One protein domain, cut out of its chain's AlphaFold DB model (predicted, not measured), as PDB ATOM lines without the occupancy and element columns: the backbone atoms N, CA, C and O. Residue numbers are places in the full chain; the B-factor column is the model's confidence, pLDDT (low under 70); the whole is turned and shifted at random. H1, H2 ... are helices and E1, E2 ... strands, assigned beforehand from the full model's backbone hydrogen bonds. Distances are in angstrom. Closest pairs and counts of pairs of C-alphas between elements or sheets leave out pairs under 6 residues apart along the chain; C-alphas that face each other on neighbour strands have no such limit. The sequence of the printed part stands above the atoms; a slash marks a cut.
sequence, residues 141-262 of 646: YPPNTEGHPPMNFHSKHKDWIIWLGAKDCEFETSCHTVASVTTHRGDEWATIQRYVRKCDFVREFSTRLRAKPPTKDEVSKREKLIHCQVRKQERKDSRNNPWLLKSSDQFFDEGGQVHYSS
ATOM      1  N   TYR A 141     -18.546 -71.397  63.226       97.25
ATOM      2  CA  TYR A 141     -17.779 -70.181  62.971       97.25
ATOM      3  C   TYR A 141     -18.711 -68.962  63.040       97.25
ATOM      4  O   TYR A 141     -19.918 -69.131  62.837       97.25
ATOM      5  N   PRO A 142     -18.190 -67.742  63.274       97.19
ATOM      6  CA  PRO A 142     -18.970 -66.511  63.143       97.19
ATOM      7  C   PRO A 142     -19.678 -66.400  61.781       97.19
ATOM      8  O   PRO A 142     -19.206 -67.001  60.812       97.19
ATOM      9  N   PRO A 143     -20.788 -65.647  61.665       96.44
ATOM     10  CA  PRO A 143     -21.491 -65.468  60.394       96.44
ATOM     11  C   PRO A 143     -20.558 -64.960  59.291       96.44
ATOM     12  O   PRO A 143     -19.709 -64.105  59.545       96.44
ATOM     13  N   ASN A 144     -20.715 -65.468  58.066       92.06
ATOM     14  CA  ASN A 144     -19.944 -64.952  56.935       92.06
ATOM     15  C   ASN A 144     -20.205 -63.450  56.700       92.06
ATOM     16  O   ASN A 144     -21.290 -62.936  56.974       92.06
ATOM     17  N   THR A 145     -19.201 -62.763  56.159       83.38
ATOM     18  CA  THR A 145     -19.246 -61.330  55.824       83.38
ATOM     19  C   THR A 145     -19.106 -61.072  54.319       83.38
ATOM     20  O   THR A 145     -18.982 -59.926  53.895       83.38
ATOM     21  N   GLU A 146     -19.163 -62.120  53.487       81.62
ATOM     22  CA  GLU A 146     -18.927 -62.057  52.032       81.62
ATOM     23  C   GLU A 146     -20.212 -61.792  51.215       81.62
ATOM     24  O   GLU A 146     -20.269 -62.062  50.014       81.62
ATOM     25  N   GLY A 147     -21.251 -61.247  51.856       78.00
ATOM     26  CA  GLY A 147     -22.472 -60.771  51.193       78.00
ATOM     27  C   GLY A 147     -23.510 -61.846  50.853       78.00
ATOM     28  O   GLY A 147     -24.454 -61.542  50.127       78.00
ATOM     29  N   HIS A 148     -23.374 -63.073  51.372       85.94
ATOM     30  CA  HIS A 148     -24.366 -64.149  51.214       85.94
ATOM     31  C   HIS A 148     -25.065 -64.445  52.546       85.94
ATOM     32  O   HIS A 148     -24.417 -64.389  53.594       85.94
ATOM     33  N   PRO A 149     -26.369 -64.790  52.555       90.75
ATOM     34  CA  PRO A 149     -27.069 -65.125  53.791       90.75
ATOM     35  C   PRO A 149     -26.339 -66.231  54.578       90.75
ATOM     36  O   PRO A 149     -26.029 -67.278  54.014       90.75
ATOM     37  N   PRO A 150     -26.064 -66.042  55.881       95.00
ATOM     38  CA  PRO A 150     -25.298 -67.001  56.681       95.00
ATOM     39  C   PRO A 150     -26.070 -68.275  57.042       95.00
ATOM     40  O   PRO A 150     -25.479 -69.212  57.573       95.00
ATOM     41  N   MET A 151     -27.375 -68.324  56.768       96.00
ATOM     42  CA  MET A 151     -28.241 -69.460  57.071       96.00
ATOM     43  C   MET A 151     -29.101 -69.810  55.858       96.00
ATOM     44  O   MET A 151     -29.791 -68.941  55.324       96.00
ATOM     45  N   ASN A 152     -29.109 -71.084  55.475       95.75
ATOM     46  CA  ASN A 152     -30.070 -71.666  54.540       95.75
ATOM     47  C   ASN A 152     -30.853 -72.782  55.256       95.75
ATOM     48  O   ASN A 152     -30.303 -73.488  56.102       95.75
ATOM     49  N   PHE A 153     -32.144 -72.920  54.957       96.31
ATOM     50  CA  PHE A 153     -33.063 -73.771  55.711       96.31
ATOM     51  C   PHE A 153     -33.745 -74.804  54.824       96.31
ATOM     52  O   PHE A 153     -34.159 -74.502  53.706       96.31
ATOM     53  N   HIS A 154     -33.951 -76.009  55.352       96.19
ATOM     54  CA  HIS A 154     -34.705 -77.025  54.631       96.19
ATOM     55  C   HIS A 154     -36.213 -76.717  54.628       96.19
ATOM     56  O   HIS A 154     -36.794 -76.282  55.624       96.19
ATOM     57  N   SER A 155     -36.885 -76.999  53.510       92.25
ATOM     58  CA  SER A 155     -38.310 -76.671  53.326       92.25
ATOM     59  C   SER A 155     -39.290 -77.551  54.101       92.25
ATOM     60  O   SER A 155     -40.382 -77.095  54.433       92.25
ATOM     61  N   LYS A 156     -38.909 -78.793  54.423       91.94
ATOM     62  CA  LYS A 156     -39.761 -79.759  55.146       91.94
ATOM     63  C   LYS A 156     -39.271 -80.101  56.554       91.94
ATOM     64  O   LYS A 156     -40.027 -80.662  57.339       91.94
ATOM     65  N   HIS A 157     -38.024 -79.758  56.883       94.88
ATOM     66  CA  HIS A 157     -37.366 -80.168  58.129       94.88
ATOM     67  C   HIS A 157     -36.893 -78.927  58.874       94.88
ATOM     68  O   HIS A 157     -35.827 -78.398  58.589       94.88
ATOM     69  N   LYS A 158     -37.694 -78.467  59.838       93.56
ATOM     70  CA  LYS A 158     -37.481 -77.204  60.570       93.56
ATOM     71  C   LYS A 158     -36.135 -77.076  61.300       93.56
ATOM     72  O   LYS A 158     -35.715 -75.974  61.637       93.56
ATOM     73  N   ASP A 159     -35.488 -78.208  61.573       96.06
ATOM     74  CA  ASP A 159     -34.244 -78.300  62.345       96.06
ATOM     75  C   ASP A 159     -33.014 -78.506  61.457       96.06
ATOM     76  O   ASP A 159     -31.897 -78.606  61.966       96.06
ATOM     77  N   TRP A 160     -33.211 -78.569  60.137       97.75
ATOM     78  CA  TRP A 160     -32.140 -78.742  59.168       97.75
ATOM     79  C   TRP A 160     -31.682 -77.388  58.646       97.75
ATOM     80  O   TRP A 160     -32.441 -76.662  57.997       97.75
ATOM     81  N   ILE A 161     -30.430 -77.054  58.942       98.06
ATOM     82  CA  ILE A 161     -29.850 -75.739  58.672       98.06
ATOM     83  C   ILE A 161     -28.478 -75.938  58.038       98.06
ATOM     84  O   ILE A 161     -27.666 -76.717  58.537       98.06
ATOM     85  N   ILE A 162     -28.206 -75.206  56.961       98.12
ATOM     86  CA  ILE A 162     -26.852 -74.986  56.455       98.12
ATOM     87  C   ILE A 162     -26.377 -73.641  56.999       98.12
ATOM     88  O   ILE A 162     -27.011 -72.610  56.774       98.12
ATOM     89  N   TRP A 163     -25.261 -73.657  57.715       98.12
ATOM     90  CA  TRP A 163     -24.563 -72.483  58.214       98.12
ATOM     91  C   TRP A 163     -23.372 -72.153  57.321       98.12
ATOM     92  O   TRP A 163     -22.513 -73.005  57.088       98.12
ATOM     93  N   LEU A 164     -23.308 -70.908  56.855       97.94
ATOM     94  CA  LEU A 164     -22.181 -70.353  56.114       97.94
ATOM     95  C   LEU A 164     -21.402 -69.416  57.040       97.94
ATOM     96  O   LEU A 164     -21.804 -68.268  57.260       97.94
ATOM     97  N   GLY A 165     -20.297 -69.921  57.585       97.19
ATOM     98  CA  GLY A 165     -19.483 -69.211  58.569       97.19
ATOM     99  C   GLY A 165     -18.139 -68.724  58.025       97.19
ATOM    100  O   GLY A 165     -17.570 -69.343  57.125       97.19
ATOM    101  N   ALA A 166     -17.633 -67.624  58.583       95.81
ATOM    102  CA  ALA A 166     -16.351 -67.016  58.237       95.81
ATOM    103  C   ALA A 166     -15.205 -67.678  59.017       95.81
ATOM    104  O   ALA A 166     -15.191 -67.659  60.249       95.81
ATOM    105  N   LYS A 167     -14.222 -68.232  58.307       95.00
ATOM    106  CA  LYS A 167     -13.055 -68.897  58.893       95.00
ATOM    107  C   LYS A 167     -11.754 -68.215  58.468       95.00
ATOM    108  O   LYS A 167     -11.629 -67.759  57.334       95.00
ATOM    109  N   ASP A 168     -10.783 -68.186  59.384       93.25
ATOM    110  CA  ASP A 168      -9.426 -67.655  59.185       93.25
ATOM    111  C   ASP A 168      -9.414 -66.181  58.738       93.25
ATOM    112  O   ASP A 168      -8.619 -65.764  57.896       93.25
ATOM    113  N   CYS A 169     -10.314 -65.378  59.312       90.88
ATOM    114  CA  CYS A 169     -10.547 -63.979  58.942       90.88
ATOM    115  C   CYS A 169      -9.748 -62.953  59.761       90.88
ATOM    116  O   CYS A 169     -10.105 -61.780  59.788       90.88
ATOM    117  N   GLU A 170      -8.654 -63.377  60.399       88.75
ATOM    118  CA  GLU A 170      -7.671 -62.461  60.998       88.75
ATOM    119  C   GLU A 170      -7.009 -61.580  59.928       88.75
ATOM    120  O   GLU A 170      -6.736 -60.403  60.157       88.75
ATOM    121  N   PHE A 171      -6.813 -62.146  58.731       85.44
ATOM    122  CA  PHE A 171      -6.347 -61.447  57.542       85.44
ATOM    123  C   PHE A 171      -7.341 -61.635  56.397       85.44
ATOM    124  O   PHE A 171      -7.872 -62.726  56.169       85.44
ATOM    125  N   GLU A 172      -7.558 -60.581  55.610       83.25
ATOM    126  CA  GLU A 172      -8.469 -60.626  54.460       83.25
ATOM    127  C   GLU A 172      -8.053 -61.697  53.437       83.25
ATOM    128  O   GLU A 172      -8.901 -62.334  52.814       83.25
ATOM    129  N   THR A 173      -6.751 -61.947  53.292       84.38
ATOM    130  CA  THR A 173      -6.186 -62.896  52.324       84.38
ATOM    131  C   THR A 173      -6.458 -64.364  52.662       84.38
ATOM    132  O   THR A 173      -6.521 -65.183  51.743       84.38
ATOM    133  N   SER A 174      -6.646 -64.706  53.940       85.56
ATOM    134  CA  SER A 174      -6.959 -66.065  54.410       85.56
ATOM    135  C   SER A 174      -8.450 -66.292  54.667       85.56
ATOM    136  O   SER A 174      -8.904 -67.438  54.620       85.56
ATOM    137  N   CYS A 175      -9.210 -65.213  54.884       90.38
ATOM    138  CA  CYS A 175     -10.633 -65.273  55.199       90.38
ATOM    139  C   CYS A 175     -11.424 -66.000  54.109       90.38
ATOM    140  O   CYS A 175     -11.377 -65.603  52.940       90.38
ATOM    141  N   HIS A 176     -12.162 -67.040  54.481       93.50
ATOM    142  CA  HIS A 176     -13.001 -67.790  53.557       93.50
ATOM    143  C   HIS A 176     -14.249 -68.337  54.245       93.50
ATOM    144  O   HIS A 176     -14.291 -68.530  55.461       93.50
ATOM    145  N   THR A 177     -15.263 -68.628  53.440       96.25
ATOM    146  CA  THR A 177     -16.528 -69.171  53.928       96.25
ATOM    147  C   THR A 177     -16.499 -70.705  53.965       96.25
ATOM    148  O   THR A 177     -16.054 -71.368  53.018       96.25
ATOM    149  N   VAL A 178     -16.993 -71.275  55.064       97.31
ATOM    150  CA  VAL A 178     -17.151 -72.719  55.290       97.31
ATOM    151  C   VAL A 178     -18.630 -73.040  55.469       97.31
ATOM    152  O   VAL A 178     -19.302 -72.427  56.298       97.31
ATOM    153  N   ALA A 179     -19.124 -74.023  54.714       97.81
ATOM    154  CA  ALA A 179     -20.483 -74.527  54.856       97.81
ATOM    155  C   ALA A 179     -20.511 -75.714  55.820       97.81
ATOM    156  O   ALA A 179     -19.759 -76.680  55.658       97.81
ATOM    157  N   SER A 180     -21.399 -75.656  56.807       98.00
ATOM    158  CA  SER A 180     -21.678 -76.758  57.729       98.00
ATOM    159  C   SER A 180     -23.173 -77.025  57.793       98.00
ATOM    160  O   SER A 180     -23.958 -76.090  57.726       98.00
ATOM    161  N   VAL A 181     -23.572 -78.282  57.937       97.88
ATOM    162  CA  VAL A 181     -24.972 -78.686  58.067       97.88
ATOM    163  C   VAL A 181     -25.241 -79.213  59.470       97.88
ATOM    164  O   VAL A 181     -24.398 -79.872  60.076       97.88
ATOM    165  N   THR A 182     -26.429 -78.927  59.980       97.81
ATOM    166  CA  THR A 182     -27.005 -79.566  61.163       97.81
ATOM    167  C   THR A 182     -28.372 -80.114  60.793       97.81
ATOM    168  O   THR A 182     -29.085 -79.509  59.993       97.81
ATOM    169  N   THR A 183     -28.746 -81.245  61.378       96.94
ATOM    170  CA  THR A 183     -30.107 -81.796  61.328       96.94
ATOM    171  C   THR A 183     -30.834 -81.676  62.672       96.94
ATOM    172  O   THR A 183     -31.977 -82.115  62.798       96.94
ATOM    173  N   HIS A 184     -30.183 -81.050  63.660       95.25
ATOM    174  CA  HIS A 184     -30.624 -80.937  65.050       95.25
ATOM    175  C   HIS A 184     -30.538 -79.484  65.546       95.25
ATOM    176  O   HIS A 184     -30.080 -79.219  66.651       95.25
ATOM    177  N   ARG A 185     -30.951 -78.515  64.713       90.88
ATOM    178  CA  ARG A 185     -31.109 -77.091  65.081       90.88
ATOM    179  C   ARG A 185     -29.855 -76.436  65.695       90.88
ATOM    180  O   ARG A 185     -29.969 -75.441  66.404       90.88
ATOM    181  N   GLY A 186     -28.671 -76.963  65.393       92.75
ATOM    182  CA  GLY A 186     -27.388 -76.407  65.820       92.75
ATOM    183  C   GLY A 186     -26.740 -77.070  67.036       92.75
ATOM    184  O   GLY A 186     -25.695 -76.583  67.462       92.75
ATOM    185  N   ASP A 187     -27.302 -78.169  67.555       91.12
ATOM    186  CA  ASP A 187     -26.680 -78.961  68.630       91.12
ATOM    187  C   ASP A 187     -25.397 -79.667  68.148       91.12
ATOM    188  O   ASP A 187     -24.397 -79.727  68.861       91.12
ATOM    189  N   GLU A 188     -25.407 -80.152  66.902       94.69
ATOM    190  CA  GLU A 188     -24.278 -80.818  66.243       94.69
ATOM    191  C   GLU A 188     -24.114 -80.311  64.809       94.69
ATOM    192  O   GLU A 188     -25.107 -80.071  64.113       94.69
ATOM    193  N   TRP A 189     -22.866 -80.185  64.351       97.31
ATOM    194  CA  TRP A 189     -22.530 -79.658  63.029       97.31
ATOM    195  C   TRP A 189     -21.545 -80.559  62.290       97.31
ATOM    196  O   TRP A 189     -20.505 -80.931  62.830       97.31
ATOM    197  N   ALA A 190     -21.834 -80.819  61.018       96.62
ATOM    198  CA  ALA A 190     -20.923 -81.465  60.082       96.62
ATOM    199  C   ALA A 190     -20.467 -80.452  59.026       96.62
ATOM    200  O   ALA A 190     -21.289 -79.817  58.370       96.62
ATOM    201  N   THR A 191     -19.157 -80.276  58.845       97.00
ATOM    202  CA  THR A 191     -18.628 -79.462  57.740       97.00
ATOM    203  C   THR A 191     -18.834 -80.190  56.417       97.00
ATOM    204  O   THR A 191     -18.313 -81.286  56.246       97.00
ATOM    205  N   ILE A 192     -19.535 -79.558  55.473       96.81
ATOM    206  CA  ILE A 192     -19.866 -80.171  54.178       96.81
ATOM    207  C   ILE A 192     -18.958 -79.691  53.046       96.81
ATOM    208  O   ILE A 192     -18.619 -80.477  52.169       96.81
ATOM    209  N   GLN A 193     -18.545 -78.418  53.043       96.50
ATOM    210  CA  GLN A 193     -17.664 -77.838  52.020       96.50
ATOM    211  C   GLN A 193     -16.874 -76.642  52.582       96.50
ATOM    212  O   GLN A 193     -17.310 -75.965  53.515       96.50
ATOM    213  N   ARG A 194     -15.718 -76.348  51.976       95.38
ATOM    214  CA  ARG A 194     -14.846 -75.198  52.289       95.38
ATOM    215  C   ARG A 194     -14.658 -74.318  51.057       95.38
ATOM    216  O   ARG A 194     -14.856 -74.783  49.938       95.38
ATOM    217  N   TYR A 195     -14.264 -73.059  51.265       95.00
ATOM    218  CA  TYR A 195     -14.135 -72.057  50.196       95.00
ATOM    219  C   TYR A 195     -15.410 -71.986  49.351       95.00
ATOM    220  O   TYR A 195     -15.397 -72.114  48.124       95.00
ATOM    221  N   VAL A 196     -16.526 -71.853  50.060       95.38
ATOM    222  CA  VAL A 196     -17.883 -71.896  49.524       95.38
ATOM    223  C   VAL A 196     -18.355 -70.478  49.254       95.38
ATOM    224  O   VAL A 196     -18.050 -69.578  50.019       95.38
ATOM    225  N   ARG A 197     -19.126 -70.265  48.192       93.62
ATOM    226  CA  ARG A 197     -19.853 -69.006  48.000       93.62
ATOM    227  C   ARG A 197     -21.260 -69.089  48.576       93.62
ATOM    228  O   ARG A 197     -21.660 -68.222  49.340       93.62
ATOM    229  N   LYS A 198     -21.978 -70.164  48.243       94.56
ATOM    230  CA  LYS A 198     -23.279 -70.514  48.820       94.56
ATOM    231  C   LYS A 198     -23.569 -72.007  48.708       94.56
ATOM    232  O   LYS A 198     -23.005 -72.677  47.839       94.56
ATOM    233  N   CYS A 199     -24.455 -72.493  49.571       96.44
ATOM    234  CA  CYS A 199     -25.008 -73.840  49.535       96.44
ATOM    235  C   CYS A 199     -26.497 -73.792  49.881       96.44
ATOM    236  O   CYS A 199     -26.850 -73.247  50.927       96.44
ATOM    237  N   ASP A 200     -27.335 -74.418  49.058       95.12
ATOM    238  CA  ASP A 200     -28.787 -74.405  49.213       95.12
ATOM    239  C   ASP A 200     -29.344 -75.830  49.230       95.12
ATOM    240  O   ASP A 200     -28.926 -76.685  48.443       95.12
ATOM    241  N   PHE A 201     -30.322 -76.081  50.105       95.12
ATOM    242  CA  PHE A 201     -31.152 -77.277  49.987       95.12
ATOM    243  C   PHE A 201     -31.993 -77.193  48.713       95.12
ATOM    244  O   PHE A 201     -32.716 -76.218  48.494       95.12
ATOM    245  N   VAL A 202     -31.950 -78.237  47.887       92.25
ATOM    246  CA  VAL A 202     -32.770 -78.302  46.678       92.25
ATOM    247  C   VAL A 202     -34.197 -78.656  47.073       92.25
ATOM    248  O   VAL A 202     -34.486 -79.752  47.553       92.25
ATOM    249  N   ARG A 203     -35.121 -77.718  46.860       85.69
ATOM    250  CA  ARG A 203     -36.531 -77.925  47.188       85.69
ATOM    251  C   ARG A 203     -37.181 -78.909  46.218       85.69
ATOM    252  O   ARG A 203     -37.095 -78.781  44.998       85.69
ATOM    253  N   GLU A 204     -37.902 -79.872  46.778       77.44
ATOM    254  CA  GLU A 204     -38.759 -80.766  46.011       77.44
ATOM    255  C   GLU A 204     -40.142 -80.128  45.813       77.44
ATOM    256  O   GLU A 204     -40.815 -79.775  46.783       77.44
ATOM    257  N   PHE A 205     -40.579 -80.012  44.558       72.12
ATOM    258  CA  PHE A 205     -41.907 -79.501  44.212       72.12
ATOM    259  C   PHE A 205     -42.867 -80.655  43.919       72.12
ATOM    260  O   PHE A 205     -42.518 -81.603  43.210       72.12
ATOM    261  N   SER A 206     -44.077 -80.567  44.477       61.50
ATOM    262  CA  SER A 206     -45.161 -81.541  44.276       61.50
ATOM    263  C   SER A 206     -45.637 -81.596  42.825       61.50
ATOM    264  O   SER A 206     -46.116 -82.634  42.382       61.50
ATOM    265  N   THR A 207     -45.464 -80.500  42.087       55.72
ATOM    266  CA  THR A 207     -45.857 -80.326  40.685       55.72
ATOM    267  C   THR A 207     -44.891 -80.944  39.683       55.72
ATOM    268  O   THR A 207     -45.192 -80.953  38.493       55.72
ATOM    269  N   ARG A 208     -43.745 -81.495  40.120       62.41
ATOM    270  CA  ARG A 208     -42.861 -82.248  39.219       62.41
ATOM    271  C   ARG A 208     -43.675 -83.400  38.631       62.41
ATOM    272  O   ARG A 208     -43.963 -84.360  39.344       62.41
ATOM    273  N   LEU A 209     -44.041 -83.303  37.353       53.53
ATOM    274  CA  LEU A 209     -44.722 -84.364  36.616       53.53
ATOM    275  C   LEU A 209     -43.812 -85.595  36.606       53.53
ATOM    276  O   LEU A 209     -42.886 -85.709  35.805       53.53
ATOM    277  N   ARG A 210     -44.027 -86.510  37.554       62.50
ATOM    278  CA  ARG A 210     -43.278 -87.763  37.630       62.50
ATOM    279  C   ARG A 210     -44.069 -88.845  36.932       62.50
ATOM    280  O   ARG A 210     -45.201 -89.128  37.306       62.50
ATOM    281  N   ALA A 211     -43.422 -89.520  35.988       61.69
ATOM    282  CA  ALA A 211     -43.976 -90.715  35.359       61.69
ATOM    283  C   ALA A 211     -44.250 -91.843  36.377       61.69
ATOM    284  O   ALA A 211     -45.106 -92.691  36.141       61.69
ATOM    285  N   LYS A 212     -43.537 -91.858  37.517       75.06
ATOM    286  CA  LYS A 212     -43.715 -92.834  38.598       75.06
ATOM    287  C   LYS A 212     -43.507 -92.194  39.981       75.06
ATOM    288  O   LYS A 212     -42.584 -91.389  40.132       75.06
ATOM    289  N   PRO A 213     -44.297 -92.570  41.005       79.56
ATOM    290  CA  PRO A 213     -44.024 -92.183  42.386       79.56
ATOM    291  C   PRO A 213     -42.620 -92.632  42.831       79.56
ATOM    292  O   PRO A 213     -42.238 -93.771  42.544       79.56
ATOM    293  N   PRO A 214     -41.855 -91.776  43.532       82.06
ATOM    294  CA  PRO A 214     -40.534 -92.143  44.032       82.06
ATOM    295  C   PRO A 214     -40.639 -93.213  45.129       82.06
ATOM    296  O   PRO A 214     -41.600 -93.268  45.900       82.06
ATOM    297  N   THR A 215     -39.618 -94.051  45.227       88.00
ATOM    298  CA  THR A 215     -39.400 -94.956  46.357       88.00
ATOM    299  C   THR A 215     -39.029 -94.175  47.622       88.00
ATOM    300  O   THR A 215     -38.580 -93.033  47.561       88.00
ATOM    301  N   LYS A 216     -39.172 -94.798  48.801       87.44
ATOM    302  CA  LYS A 216     -38.789 -94.166  50.078       87.44
ATOM    303  C   LYS A 216     -37.308 -93.764  50.130       87.44
ATOM    304  O   LYS A 216     -36.994 -92.727  50.703       87.44
ATOM    305  N   ASP A 217     -36.422 -94.560  49.528       89.69
ATOM    306  CA  ASP A 217     -34.986 -94.248  49.459       89.69
ATOM    307  C   ASP A 217     -34.725 -93.006  48.596       89.69
ATOM    308  O   ASP A 217     -34.033 -92.085  49.020       89.69
ATOM    309  N   GLU A 218     -35.366 -92.923  47.426       88.19
ATOM    310  CA  GLU A 218     -35.268 -91.748  46.552       88.19
ATOM    311  C   GLU A 218     -35.807 -90.483  47.226       88.19
ATOM    312  O   GLU A 218     -35.213 -89.419  47.083       88.19
ATOM    313  N   VAL A 219     -36.909 -90.586  47.980       88.00
ATOM    314  CA  VAL A 219     -37.433 -89.466  48.780       88.00
ATOM    315  C   VAL A 219     -36.398 -89.031  49.818       88.00
ATOM    316  O   VAL A 219     -36.071 -87.850  49.892       88.00
ATOM    317  N   SER A 220     -35.832 -89.977  50.574       90.06
ATOM    318  CA  SER A 220     -34.843 -89.662  51.609       90.06
ATOM    319  C   SER A 220     -33.573 -89.020  51.048       90.06
ATOM    320  O   SER A 220     -33.030 -88.125  51.692       90.06
ATOM    321  N   LYS A 221     -33.092 -89.464  49.882       91.88
ATOM    322  CA  LYS A 221     -31.956 -88.844  49.185       91.88
ATOM    323  C   LYS A 221     -32.301 -87.431  48.727       91.88
ATOM    324  O   LYS A 221     -31.572 -86.489  49.012       91.88
ATOM    325  N   ARG A 222     -33.465 -87.250  48.100       89.81
ATOM    326  CA  ARG A 222     -33.914 -85.938  47.611       89.81
ATOM    327  C   ARG A 222     -34.047 -84.894  48.715       89.81
ATOM    328  O   ARG A 222     -33.695 -83.748  48.482       89.81
ATOM    329  N   GLU A 223     -34.497 -85.272  49.909       92.19
ATOM    330  CA  GLU A 223     -34.547 -84.356  51.062       92.19
ATOM    331  C   GLU A 223     -33.158 -83.896  51.527       92.19
ATOM    332  O   GLU A 223     -33.013 -82.826  52.109       92.19
ATOM    333  N   LYS A 224     -32.118 -84.683  51.255       94.88
ATOM    334  CA  LYS A 224     -30.728 -84.356  51.590       94.88
ATOM    335  C   LYS A 224     -29.978 -83.689  50.439       94.88
ATOM    336  O   LYS A 224     -28.792 -83.405  50.597       94.88
ATOM    337  N   LEU A 225     -30.627 -83.470  49.293       95.56
ATOM    338  CA  LEU A 225     -29.984 -82.904  48.117       95.56
ATOM    339  C   LEU A 225     -29.608 -81.440  48.369       95.56
ATOM    340  O   LEU A 225     -30.467 -80.587  48.591       95.56
ATOM    341  N   ILE A 226     -28.312 -81.155  48.302       96.88
ATOM    342  CA  ILE A 226     -27.736 -79.820  48.457       96.88
ATOM    343  C   ILE A 226     -26.948 -79.479  47.198       96.88
ATOM    344  O   ILE A 226     -26.179 -80.304  46.702       96.88
ATOM    345  N   HIS A 227     -27.096 -78.247  46.717       97.25
ATOM    346  CA  HIS A 227     -26.222 -77.643  45.711       97.25
ATOM    347  C   HIS A 227     -25.287 -76.643  46.368       97.25
ATOM    348  O   HIS A 227     -25.735 -75.800  47.134       97.25
ATOM    349  N   CYS A 228     -23.999 -76.711  46.046       97.06
ATOM    350  CA  CYS A 228     -22.981 -75.804  46.558       97.06
ATOM    351  C   CYS A 228     -22.156 -75.207  45.418       97.06
ATOM    352  O   CYS A 228     -21.664 -75.934  44.551       97.06
ATOM    353  N   GLN A 229     -21.933 -73.895  45.470       96.38
ATOM    354  CA  GLN A 229     -20.937 -73.219  44.644       96.38
ATOM    355  C   GLN A 229     -19.624 -73.134  45.423       96.38
ATOM    356  O   GLN A 229     -19.533 -72.409  46.415       96.38
ATOM    357  N   VAL A 230     -18.606 -73.875  44.988       96.00
ATOM    358  CA  VAL A 230     -17.341 -74.046  45.730       96.00
ATOM    359  C   VAL A 230     -16.133 -73.760  44.855       96.00
ATOM    360  O   VAL A 230     -16.188 -73.943  43.639       96.00
ATOM    361  N   ARG A 231     -15.026 -73.302  45.439       95.31
ATOM    362  CA  ARG A 231     -13.771 -73.173  44.690       95.31
ATOM    363  C   ARG A 231     -13.246 -74.546  44.273       95.31
ATOM    364  O   ARG A 231     -13.350 -75.518  45.016       95.31
ATOM    365  N   LYS A 232     -12.636 -74.622  43.085       95.06
ATOM    366  CA  LYS A 232     -11.958 -75.837  42.600       95.06
ATOM    367  C   LYS A 232     -10.799 -76.262  43.510       95.06
ATOM    368  O   LYS A 232     -10.540 -77.450  43.654       95.06
ATOM    369  N   GLN A 233     -10.090 -75.294  44.077       93.81
ATOM    370  CA  GLN A 233      -8.985 -75.470  45.010       93.81
ATOM    371  C   GLN A 233      -9.306 -74.727  46.308       93.81
ATOM    372  O   GLN A 233      -9.806 -73.601  46.264       93.81
ATOM    373  N   GLU A 234      -8.962 -75.324  47.448       93.19
ATOM    374  CA  GLU A 234      -9.148 -74.747  48.786       93.19
ATOM    375  C   GLU A 234      -8.158 -73.599  49.058       93.19
ATOM    376  O   GLU A 234      -7.243 -73.699  49.870       93.19
ATOM    377  N   ARG A 235      -8.305 -72.503  48.312       91.25
ATOM    378  CA  ARG A 235      -7.555 -71.256  48.476       91.25
ATOM    379  C   ARG A 235      -8.393 -70.073  48.003       91.25
ATOM    380  O   ARG A 235      -9.225 -70.216  47.108       91.25
ATOM    381  N   LYS A 236      -8.147 -68.890  48.571       86.62
ATOM    382  CA  LYS A 236      -8.903 -67.670  48.237       86.62
ATOM    383  C   LYS A 236      -8.570 -67.121  46.845       86.62
ATOM    384  O   LYS A 236      -9.451 -66.585  46.174       86.62
ATOM    385  N   ASP A 237      -7.318 -67.280  46.410       87.12
ATOM    386  CA  ASP A 237      -6.849 -66.834  45.095       87.12
ATOM    387  C   ASP A 237      -7.730 -67.400  43.971       87.12
ATOM    388  O   ASP A 237      -7.964 -68.610  43.899       87.12
ATOM    389  N   SER A 238      -8.215 -66.512  43.102       85.44
ATOM    390  CA  SER A 238      -9.071 -66.839  41.962       85.44
ATOM    391  C   SER A 238      -8.282 -67.333  40.747       85.44
ATOM    392  O   SER A 238      -8.872 -67.940  39.850       85.44
ATOM    393  N   ARG A 239      -6.958 -67.128  40.708       88.62
ATOM    394  CA  ARG A 239      -6.111 -67.552  39.589       88.62
ATOM    395  C   ARG A 239      -6.124 -69.075  39.447       88.62
ATOM    396  O   ARG A 239      -5.726 -69.812  40.355       88.62
ATOM    397  N   ASN A 240      -6.570 -69.547  38.281       88.62
ATOM    398  CA  ASN A 240      -6.761 -70.969  37.962       88.62
ATOM    399  C   ASN A 240      -7.630 -71.715  38.993       88.62
ATOM    400  O   ASN A 240      -7.473 -72.920  39.204       88.62
ATOM    401  N   ASN A 241      -8.533 -70.987  39.653       93.44
ATOM    402  CA  ASN A 241      -9.387 -71.499  40.713       93.44
ATOM    403  C   ASN A 241     -10.856 -71.112  40.465       93.44
ATOM    404  O   ASN A 241     -11.423 -70.307  41.213       93.44
ATOM    405  N   PRO A 242     -11.472 -71.622  39.384       93.94
ATOM    406  CA  PRO A 242     -12.855 -71.306  39.062       93.94
ATOM    407  C   PRO A 242     -13.808 -71.838  40.138       93.94
ATOM    408  O   PRO A 242     -13.473 -72.734  40.917       93.94
ATOM    409  N   TRP A 243     -15.019 -71.292  40.151       95.06
ATOM    410  CA  TRP A 243     -16.119 -71.848  40.927       95.06
ATOM    411  C   TRP A 243     -16.697 -73.079  40.223       95.06
ATOM    412  O   TRP A 243     -16.816 -73.113  38.995       95.06
ATOM    413  N   LEU A 244     -17.057 -74.081  41.013       96.62
ATOM    414  CA  LEU A 244     -17.716 -75.311  40.598       96.62
ATOM    415  C   LEU A 244     -19.135 -75.331  41.153       96.62
ATOM    416  O   LEU A 244     -19.353 -74.856  42.269       96.62
ATOM    417  N   LEU A 245     -20.060 -75.954  40.426       97.12
ATOM    418  CA  LEU A 245     -21.316 -76.421  41.007       97.12
ATOM    419  C   LEU A 245     -21.125 -77.873  41.432       97.12
ATOM    420  O   LEU A 245     -20.843 -78.731  40.590       97.12
ATOM    421  N   LYS A 246     -21.290 -78.137  42.728       96.69
ATOM    422  CA  LYS A 246     -21.322 -79.490  43.276       96.69
ATOM    423  C   LYS A 246     -22.679 -79.823  43.874       96.69
ATOM    424  O   LYS A 246     -23.314 -78.951  44.463       96.69
ATOM    425  N   SER A 247     -23.077 -81.087  43.796       96.44
ATOM    426  CA  SER A 247     -24.250 -81.607  44.497       96.44
ATOM    427  C   SER A 247     -23.930 -82.812  45.369       96.44
ATOM    428  O   SER A 247     -23.040 -83.601  45.053       96.44
ATOM    429  N   SER A 248     -24.706 -83.008  46.428       96.56
ATOM    430  CA  SER A 248     -24.738 -84.268  47.175       96.56
ATOM    431  C   SER A 248     -26.115 -84.486  47.784       96.56
ATOM    432  O   SER A 248     -26.728 -83.533  48.249       96.56
ATOM    433  N   ASP A 249     -26.577 -85.734  47.802       94.62
ATOM    434  CA  ASP A 249     -27.779 -86.210  48.497       94.62
ATOM    435  C   ASP A 249     -27.448 -87.028  49.764       94.62
ATOM    436  O   ASP A 249     -28.281 -87.754  50.312       94.62
ATOM    437  N   GLN A 250     -26.213 -86.889  50.249       94.12
ATOM    438  CA  GLN A 250     -25.679 -87.524  51.456       94.12
ATOM    439  C   GLN A 250     -24.794 -86.544  52.238       94.12
ATOM    440  O   GLN A 250     -23.740 -86.911  52.741       94.12
ATOM    441  N   PHE A 251     -25.178 -85.263  52.271       93.81
ATOM    442  CA  PHE A 251     -24.456 -84.213  53.004       93.81
ATOM    443  C   PHE A 251     -22.941 -84.139  52.724       93.81
ATOM    444  O   PHE A 251     -22.175 -83.681  53.563       93.81
ATOM    445  N   PHE A 252     -22.521 -84.507  51.510       94.75
ATOM    446  CA  PHE A 252     -21.128 -84.507  51.050       94.75
ATOM    447  C   PHE A 252     -20.176 -85.480  51.766       94.75
ATOM    448  O   PHE A 252     -18.964 -85.336  51.605       94.75
ATOM    449  N   ASP A 253     -20.687 -86.518  52.438       88.44
ATOM    450  CA  ASP A 253     -19.857 -87.563  53.068       88.44
ATOM    451  C   ASP A 253     -18.880 -88.228  52.068       88.44
ATOM    452  O   ASP A 253     -17.753 -88.572  52.420       88.44
ATOM    453  N   GLU A 254     -19.269 -88.327  50.790       86.88
ATOM    454  CA  GLU A 254     -18.458 -88.883  49.690       86.88
ATOM    455  C   GLU A 254     -17.923 -87.804  48.712       86.88
ATOM    456  O   GLU A 254     -17.638 -88.075  47.547       86.88
ATOM    457  N   GLY A 255     -17.804 -86.541  49.144       83.31
ATOM    458  CA  GLY A 255     -17.173 -85.452  48.372       83.31
ATOM    459  C   GLY A 255     -18.036 -84.784  47.284       83.31
ATOM    460  O   GLY A 255     -17.712 -83.669  46.851       83.31
ATOM    461  N   GLY A 256     -19.160 -85.406  46.913       92.31
ATOM    462  CA  GLY A 256     -20.193 -84.871  46.016       92.31
ATOM    463  C   GLY A 256     -19.857 -84.936  44.519       92.31
ATOM    464  O   GLY A 256     -18.703 -85.049  44.112       92.31
ATOM    465  N   GLN A 257     -20.887 -84.829  43.680       95.25
ATOM    466  CA  GLN A 257     -20.773 -84.801  42.220       95.25
ATOM    467  C   GLN A 257     -20.475 -83.381  41.732       95.25
ATOM    468  O   GLN A 257     -21.131 -82.434  42.157       95.25
ATOM    469  N   VAL A 258     -19.519 -83.225  40.813       96.25
ATOM    470  CA  VAL A 258     -19.275 -81.963  40.094       96.25
ATOM    471  C   VAL A 258     -20.113 -81.958  38.816       96.25
ATOM    472  O   VAL A 258     -19.976 -82.869  38.007       96.25
ATOM    473  N   HIS A 259     -20.940 -80.926  38.625       95.56
ATOM    474  CA  HIS A 259     -21.751 -80.756  37.408       95.56
ATOM    475  C   HIS A 259     -21.056 -79.889  36.368       95.56
ATOM    476  O   HIS A 259     -20.945 -80.266  35.208       95.56
ATOM    477  N   TYR A 260     -20.539 -78.740  36.802       95.06
ATOM    478  CA  TYR A 260     -19.935 -77.752  35.914       95.06
ATOM    479  C   TYR A 260     -18.678 -77.141  36.522       95.06
ATOM    480  O   TYR A 260     -18.588 -76.914  37.734       95.06
ATOM    481  N   SER A 261     -17.729 -76.814  35.647       90.00
ATOM    482  CA  SER A 261     -16.579 -75.959  35.933       90.00
ATOM    483  C   SER A 261     -16.797 -74.553  35.367       90.00
ATOM    484  O   SER A 261     -17.407 -74.411  34.314       90.00
ATOM    485  N   SER A 262     -16.287 -73.524  36.050       90.81
ATOM    486  CA  SER A 262     -16.431 -72.105  35.660       90.81
ATOM    487  C   SER A 262     -17.858 -71.558  35.801       90.81
ATOM    488  O   SER A 262     -18.373 -70.837  34.947       90.81
TER     489      SER A 262
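Overview. This is residues 141 to 262 of the 646 residues of the protein "Type I transmembrane sorting receptor" of Blumeria graminis f. sp. tritici 96224 (UniProt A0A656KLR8). Two antiparallel sheets of four strands each lie partly face to face as a sandwich, their strands at 5 degrees to each other: E5 of the second sheet packs on E1, E2 and E3 of the first, while E7 and E8 extend beyond it. The short helix H1 lies off one end, and residues 205 to 213 before it stick out. The 122 printed residues hold eight named strands and one named helix, in the order E1 E2 E3 E4 E5 H1 E6 E7 E8, with under half of the residues in them; the class is mostly strand. The whole is compact, radius of gyration of the C-alphas 15.4 A, and only just elongated, spanning 51 by 34 by 24 A.

Arrangement. Start with E1, residues 151 to 153, and E2, residues 161 to 167, a hairpin in which N 152 and O 162 are 2.9 A apart, within hydrogen-bond range. E3, residues 176 to 182, makes a hairpin with E2, where N 163 and O 180 are 2.8 A apart, and another with E4, residues 190 to 194, where N 181 and O 190 are 2.8 A apart. These four form a meander, each strand the antiparallel neighbour of the one before, in a sheet only just strongly twisted, its C-alphas up to 4.1 A off its best plane. Across the sandwich, look at E5, residues 196 to 201: its closest C-alphas to E3 are Val 196 and Thr 177, 5.4 A apart. After it comes H1, residues 216 to 223, with every O i to N i+4 pair within hydrogen-bond range; it is not on the first sheet. E6, residues 226 to 231, is antiparallel to E5, with N 197 and O 229 2.8 A apart. E7, residues 243 to 248, makes a hairpin with E6, N 228 and O 246 2.8 A apart, and another with E8, residues 257 to 261, N 257 and O 247 2.8 A apart; E6, E7 and E8 are a second meander. E8 is apart from E5.

Along the chain. Find C-alpha 151 at (-28.241, -69.460, 57.071), where E1 begins; it is 6.6 A long. E2 measures 18.1 A, E3 19.8 A, E4 11.7 A and E5 14.3 A. H1 starts at C-alpha 216, (-38.789, -94.166, 50.078), and is 10.7 A long. E6 measures 15.9 A, E7 16.4 A and E8 11.6 A, ending at C-alpha 261, (-16.579, -75.959, 35.933).

Size, cuts and confidence. The farthest C-alphas, Glu 170 and Ala 211, are 52.7 A apart. The printed part has no cut. The links E5 to H1 and E6 to E7 are long. Look for low pLDDT, under 70, at residues 206 to 211.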